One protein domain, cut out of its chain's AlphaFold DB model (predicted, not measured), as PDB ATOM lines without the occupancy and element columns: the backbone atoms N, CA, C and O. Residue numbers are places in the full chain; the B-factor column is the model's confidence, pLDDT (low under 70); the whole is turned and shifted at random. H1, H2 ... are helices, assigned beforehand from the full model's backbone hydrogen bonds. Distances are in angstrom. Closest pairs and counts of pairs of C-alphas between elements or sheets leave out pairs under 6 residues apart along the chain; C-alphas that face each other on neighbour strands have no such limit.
ATOM      1  N   LEU A   4      21.897  33.588  32.021       95.62
ATOM      2  CA  LEU A   4      22.007  35.047  32.012       95.62
ATOM      3  C   LEU A   4      22.129  35.645  33.422       95.62
ATOM      4  O   LEU A   4      22.924  36.559  33.624       95.62
ATOM      5  N   ALA A   5      21.376  35.134  34.400       95.44
ATOM      6  CA  ALA A   5      21.442  35.630  35.774       95.44
ATOM      7  C   ALA A   5      22.799  35.315  36.424       95.44
ATOM      8  O   ALA A   5      23.360  36.149  37.134       95.44
ATOM      9  N   GLN A   6      23.365  34.138  36.143       96.06
ATOM     10  CA  GLN A   6      24.705  33.782  36.609       96.06
ATOM     11  C   GLN A   6      25.784  34.657  35.955       96.06
ATOM     12  O   GLN A   6      26.722  35.095  36.630       96.06
ATOM     13  N   LEU A   7      25.638  34.953  34.662       97.69
ATOM     14  CA  LEU A   7      26.539  35.857  33.953       97.69
ATOM     15  C   LEU A   7      26.471  37.285  34.516       97.69
ATOM     16  O   LEU A   7      27.515  37.884  34.762       97.69
ATOM     17  N   GLN A   8      25.269  37.806  34.783       97.94
ATOM     18  CA  GLN A   8      25.071  39.123  35.402       97.94
ATOM     19  C   GLN A   8      25.718  39.204  36.788       97.94
ATOM     20  O   GLN A   8      26.495  40.121  37.039       97.94
ATOM     21  N   ALA A   9      25.491  38.207  37.646       97.50
ATOM     22  CA  ALA A   9      26.114  38.155  38.969       97.50
ATOM     23  C   ALA A   9      27.653  38.122  38.888       97.50
ATOM     24  O   ALA A   9      28.339  38.792  39.661       97.50
ATOM     25  N   SER A  10      28.205  37.379  37.926       97.44
ATOM     26  CA  SER A  10      29.655  37.323  37.697       97.44
ATOM     27  C   SER A  10      30.203  38.676  37.229       97.44
ATOM     28  O   SER A  10      31.248  39.126  37.700       97.44
ATOM     29  N   ALA A  11      29.481  39.354  36.332       98.19
ATOM     30  CA  ALA A  11      29.847  40.676  35.837       98.19
ATOM     31  C   ALA A  11      29.820  41.736  36.949       98.19
ATOM     32  O   ALA A  11      30.740  42.548  37.039       98.19
ATOM     33  N   GLU A  12      28.817  41.706  37.830       98.19
ATOM     34  CA  GLU A  12      28.724  42.609  38.982       98.19
ATOM     35  C   GLU A  12      29.897  42.429  39.951       98.19
ATOM     36  O   GLU A  12      30.512  43.412  40.370       98.19
ATOM     37  N   GLN A  13      30.262  41.181  40.260       97.94
ATOM     38  CA  GLN A  13      31.411  40.879  41.117       97.94
ATOM     39  C   GLN A  13      32.723  41.376  40.502       97.94
ATOM     40  O   GLN A  13      33.523  42.029  41.180       97.94
ATOM     41  N   ALA A  14      32.929  41.127  39.206       97.62
ATOM     42  CA  ALA A  14      34.108  41.604  38.490       97.62
ATOM     43  C   ALA A  14      34.171  43.138  38.464       97.62
ATOM     44  O   ALA A  14      35.214  43.722  38.759       97.62
ATOM     45  N   ALA A  15      33.055  43.809  38.176       98.12
ATOM     46  CA  ALA A  15      32.978  45.266  38.165       98.12
ATOM     47  C   ALA A  15      33.270  45.869  39.547       98.12
ATOM     48  O   ALA A  15      33.997  46.860  39.644       98.12
ATOM     49  N   ALA A  16      32.759  45.260  40.621       96.94
ATOM     50  CA  ALA A  16      33.036  45.690  41.987       96.94
ATOM     51  C   ALA A  16      34.535  45.598  42.321       96.94
ATOM     52  O   ALA A  16      35.103  46.551  42.863       96.94
ATOM     53  N   LEU A  17      35.192  44.499  41.938       94.62
ATOM     54  CA  LEU A  17      36.636  44.331  42.107       94.62
ATOM     55  C   LEU A  17      37.423  45.375  41.304       94.62
ATOM     56  O   LEU A  17      38.280  46.063  41.856       94.62
ATOM     57  N   LEU A  18      37.103  45.541  40.020       95.38
ATOM     58  CA  LEU A  18      37.782  46.505  39.153       95.38
ATOM     59  C   LEU A  18      37.624  47.938  39.667       95.38
ATOM     60  O   LEU A  18      38.598  48.685  39.701       95.38
ATOM     61  N   LYS A  19      36.436  48.307  40.155       95.62
ATOM     62  CA  LYS A  19      36.183  49.613  40.778       95.62
ATOM     63  C   LYS A  19      36.979  49.803  42.068       95.62
ATOM     64  O   LYS A  19      37.467  50.897  42.340       95.62
ATOM     65  N   ALA A  20      37.137  48.752  42.870       90.31
ATOM     66  CA  ALA A  20      37.999  48.800  44.044       90.31
ATOM     67  C   ALA A  20      39.474  48.996  43.651       90.31
ATOM     68  O   ALA A  20      40.212  49.701  44.340       90.31
ATOM     69  N   MET A  21      39.900  48.410  42.533       90.62
ATOM     70  CA  MET A  21      41.269  48.498  42.031       90.62
ATOM     71  C   MET A  21      41.542  49.746  41.184       90.62
ATOM     72  O   MET A  21      42.701  50.089  41.008       90.62
ATOM     73  N   SER A  22      40.543  50.484  40.696       93.31
ATOM     74  CA  SER A  22      40.735  51.636  39.797       93.31
ATOM     75  C   SER A  22      41.257  52.904  40.501       93.31
ATOM     76  O   SER A  22      40.818  54.015  40.207       93.31
ATOM     77  N   HIS A  23      42.183  52.753  41.451       92.31
ATOM     78  CA  HIS A  23      42.877  53.833  42.145       92.31
ATOM     79  C   HIS A  23      44.393  53.548  42.186       92.31
ATOM     80  O   HIS A  23      44.797  52.549  42.794       92.31
ATOM     81  N   PRO A  24      45.255  54.430  41.638       90.19
ATOM     82  CA  PRO A  24      46.692  54.172  41.491       90.19
ATOM     83  C   PRO A  24      47.397  53.737  42.781       90.19
ATOM     84  O   PRO A  24      48.137  52.759  42.780       90.19
ATOM     85  N   LYS A  25      47.110  54.392  43.917       89.00
ATOM     86  CA  LYS A  25      47.731  54.011  45.199       89.00
ATOM     87  C   LYS A  25      47.268  52.639  45.711       89.00
ATOM     88  O   LYS A  25      48.052  51.929  46.327       89.00
ATOM     89  N   ARG A  26      46.015  52.240  45.442       90.94
ATOM     90  CA  ARG A  26      45.497  50.919  45.851       90.94
ATOM     91  C   ARG A  26      46.137  49.817  45.015       90.94
ATOM     92  O   ARG A  26      46.521  48.794  45.566       90.94
ATOM     93  N   LEU A  27      46.309  50.058  43.713       92.06
ATOM     94  CA  LEU A  27      47.066  49.165  42.836       92.06
ATOM     95  C   LEU A  27      48.518  49.036  43.281       92.06
ATOM     96  O   LEU A  27      49.009  47.919  43.365       92.06
ATOM     97  N   LEU A  28      49.178  50.140  43.638       91.56
ATOM     98  CA  LEU A  28      50.561  50.099  44.112       91.56
ATOM     99  C   LEU A  28      50.713  49.240  45.376       91.56
ATOM    100  O   LEU A  28      51.615  48.409  45.439       91.56
ATOM    101  N   ILE A  29      49.800  49.379  46.348       92.44
ATOM    102  CA  ILE A  29      49.757  48.500  47.530       92.44
ATOM    103  C   ILE A  29      49.609  47.033  47.115       92.44
ATOM    104  O   ILE A  29      50.341  46.181  47.612       92.44
ATOM    105  N   LEU A  30      48.673  46.731  46.210       92.56
ATOM    106  CA  LEU A  30      48.442  45.361  45.748       92.56
ATOM    107  C   LEU A  30      49.677  44.788  45.045       92.56
ATOM    108  O   LEU A  30      50.079  43.679  45.372       92.56
ATOM    109  N   CYS A  31      50.325  45.550  44.161       91.94
ATOM    110  CA  CYS A  31      51.570  45.143  43.508       91.94
ATOM    111  C   CYS A  31      52.671  44.822  44.529       91.94
ATOM    112  O   CYS A  31      53.347  43.801  44.397       91.94
ATOM    113  N   MET A  32      52.820  45.649  45.568       92.62
ATOM    114  CA  MET A  32      53.783  45.405  46.644       92.62
ATOM    115  C   MET A  32      53.466  44.125  47.414       92.62
ATOM    116  O   MET A  32      54.352  43.302  47.617       92.62
ATOM    117  N   LEU A  33      52.205  43.922  47.800       93.69
ATOM    118  CA  LEU A  33      51.784  42.732  48.542       93.69
ATOM    119  C   LEU A  33      51.848  41.450  47.705       93.69
ATOM    120  O   LEU A  33      52.104  40.386  48.259       93.69
ATOM    121  N   SER A  34      51.654  41.534  46.386       93.38
ATOM    122  CA  SER A  34      51.858  40.401  45.479       93.38
ATOM    123  C   SER A  34      53.328  39.984  45.395       93.38
ATOM    124  O   SER A  34      53.607  38.792  45.324       93.38
ATOM    125  N   GLY A  35      54.265  40.940  45.413       91.44
ATOM    126  CA  GLY A  35      55.706  40.658  45.387       91.44
ATOM    127  C   GLY A  35      56.312  40.341  46.759       91.44
ATOM    128  O   GLY A  35      57.283  39.598  46.846       91.44
ATOM    129  N   SER A  36      55.738  40.888  47.832       93.00
ATOM    130  CA  SER A  36      56.187  40.700  49.214       93.00
ATOM    131  C   SER A  36      54.987  40.570  50.167       93.00
ATOM    132  O   SER A  36      54.579  41.534  50.833       93.00
ATOM    133  N   PRO A  37      54.379  39.372  50.234       90.94
ATOM    134  CA  PRO A  37      53.291  39.100  51.163       90.94
ATOM    135  C   PRO A  37      53.737  39.324  52.611       90.94
ATOM    136  O   PRO A  37      54.837  38.942  52.997       90.94
ATOM    137  N   GLY A  38      52.871  39.930  53.424       92.06
ATOM    138  CA  GLY A  38      53.177  40.217  54.830       92.06
ATOM    139  C   GLY A  38      53.951  41.516  55.075       92.06
ATOM    140  O   GLY A  38      54.256  41.803  56.230       92.06
ATOM    141  N   THR A  39      54.212  42.326  54.036       93.31
ATOM    142  CA  THR A  39      54.725  43.700  54.206       93.31
ATOM    143  C   THR A  39      53.833  44.464  55.183       93.31
ATOM    144  O   THR A  39      52.609  44.515  55.021       93.31
ATOM    145  N   SER A  40      54.437  45.066  56.206       94.56
ATOM    146  CA  SER A  40      53.683  45.763  57.247       94.56
ATOM    147  C   SER A  40      53.021  47.038  56.716       94.56
ATOM    148  O   SER A  40      53.484  47.661  55.759       94.56
ATOM    149  N   ALA A  41      51.955  47.493  57.382       90.88
ATOM    150  CA  ALA A  41      51.288  48.743  57.013       90.88
ATOM    151  C   ALA A  41      52.246  49.951  57.053       90.88
ATOM    152  O   ALA A  41      52.211  50.790  56.160       90.88
ATOM    153  N   GLY A  42      53.149  50.010  58.040       92.50
ATOM    154  CA  GLY A  42      54.136  51.089  58.144       92.50
ATOM    155  C   GLY A  42      55.155  51.097  57.000       92.50
ATOM    156  O   GLY A  42      55.564  52.164  56.543       92.50
ATOM    157  N   GLU A  43      55.549  49.925  56.501       92.12
ATOM    158  CA  GLU A  43      56.401  49.813  55.313       92.12
ATOM    159  C   GLU A  43      55.646  50.188  54.040       92.12
ATOM    160  O   GLU A  43      56.171  50.957  53.236       92.12
ATOM    161  N   LEU A  44      54.396  49.739  53.888       92.44
ATOM    162  CA  LEU A  44      53.541  50.133  52.768       92.44
ATOM    163  C   LEU A  44      53.371  51.651  52.695       92.44
ATOM    164  O   LEU A  44      53.538  52.221  51.620       92.44
ATOM    165  N   THR A  45      53.102  52.319  53.817       91.00
ATOM    166  CA  THR A  45      53.005  53.785  53.904       91.00
ATOM    167  C   THR A  45      54.267  54.462  53.368       91.00
ATOM    168  O   THR A  45      54.171  55.346  52.516       91.00
ATOM    169  N   ARG A  46      55.455  54.007  53.793       89.31
ATOM    170  CA  ARG A  46      56.741  54.557  53.331       89.31
ATOM    171  C   ARG A  46      56.980  54.339  51.838       89.31
ATOM    172  O   ARG A  46      57.441  55.254  51.166       89.31
ATOM    173  N   ILE A  47      56.671  53.150  51.325       85.81
ATOM    174  CA  ILE A  47      56.945  52.775  49.927       85.81
ATOM    175  C   ILE A  47      55.950  53.436  48.966       85.81
ATOM    176  O   ILE A  47      56.316  53.851  47.871       85.81
ATOM    177  N   THR A  48      54.685  53.541  49.368       85.94
ATOM    178  CA  THR A  48      53.606  54.043  48.503       85.94
ATOM    179  C   THR A  48      53.346  55.545  48.636       85.94
ATOM    180  O   THR A  48      52.556  56.092  47.864       85.94
ATOM    181  N   GLY A  49      53.967  56.222  49.610       84.56
ATOM    182  CA  GLY A  49      53.698  57.634  49.898       84.56
ATOM    183  C   GLY A  49      52.243  57.880  50.315       84.56
ATOM    184  O   GLY A  49      51.648  58.911  49.987       84.56
TER     185      GLY A  49
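This is residues 4 to 49 of the 51 residues of the protein "ArsR family transcriptional regulator" of Escherichia coli (UniProt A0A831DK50). A long helix, H1, sticks out as a free arm with its residues 4 to 20, and after Met 21 a tight link turns a corner into H2, with the shorter helix H3 packed on H2 to make a small head. H1 and H2 meet near their joined ends like an L. The 46 printed residues hold three named helices in the order H1, H2, H3 and no named strand; the class is all helix. The whole is only just extended, close to loose, with a radius of gyration of the C-alphas of 14.4 A, and it spans 45 by 18 by 13 A, the arm making much of the length.

Find C-alpha 4 at (22.007, 35.047, 32.012); from there H1, residues 4 to 21, runs 25.5 A to C-alpha 21 at (41.269, 48.498, 42.031). Next comes H2, residues 24 to 35, 16.7 A long. Last is H3, residues 41 to 48, 10.3 A long, which ends with C-alpha 48 at (53.606, 54.043, 48.503).

Look first at Met 21 and Leu 27, whose C-alphas, 5.9 A apart, are the closest of H1 and H2. These two helices are close but not clearly touching, and their lines are about perpendicular at 84 degrees. Then find Leu 28 and Thr 48: their C-alphas, 6.6 A apart, are the closest of H2 and H3, which touch. H2 and H3 run opposite ways at a steep tilt of 65 degrees. H1 and H3 stay apart. In H1, H2 and H3 every O i to N i+4 pair is within hydrogen-bond range.

The two C-alphas farthest apart are those of Leu 4 and Arg 46, at 45.2 A. The printed part has no cut, and the links H1 to H2 and H2 to H3 are both tight. The mean pLDDT of the printed part is 93.2, and no printed residue is under 70.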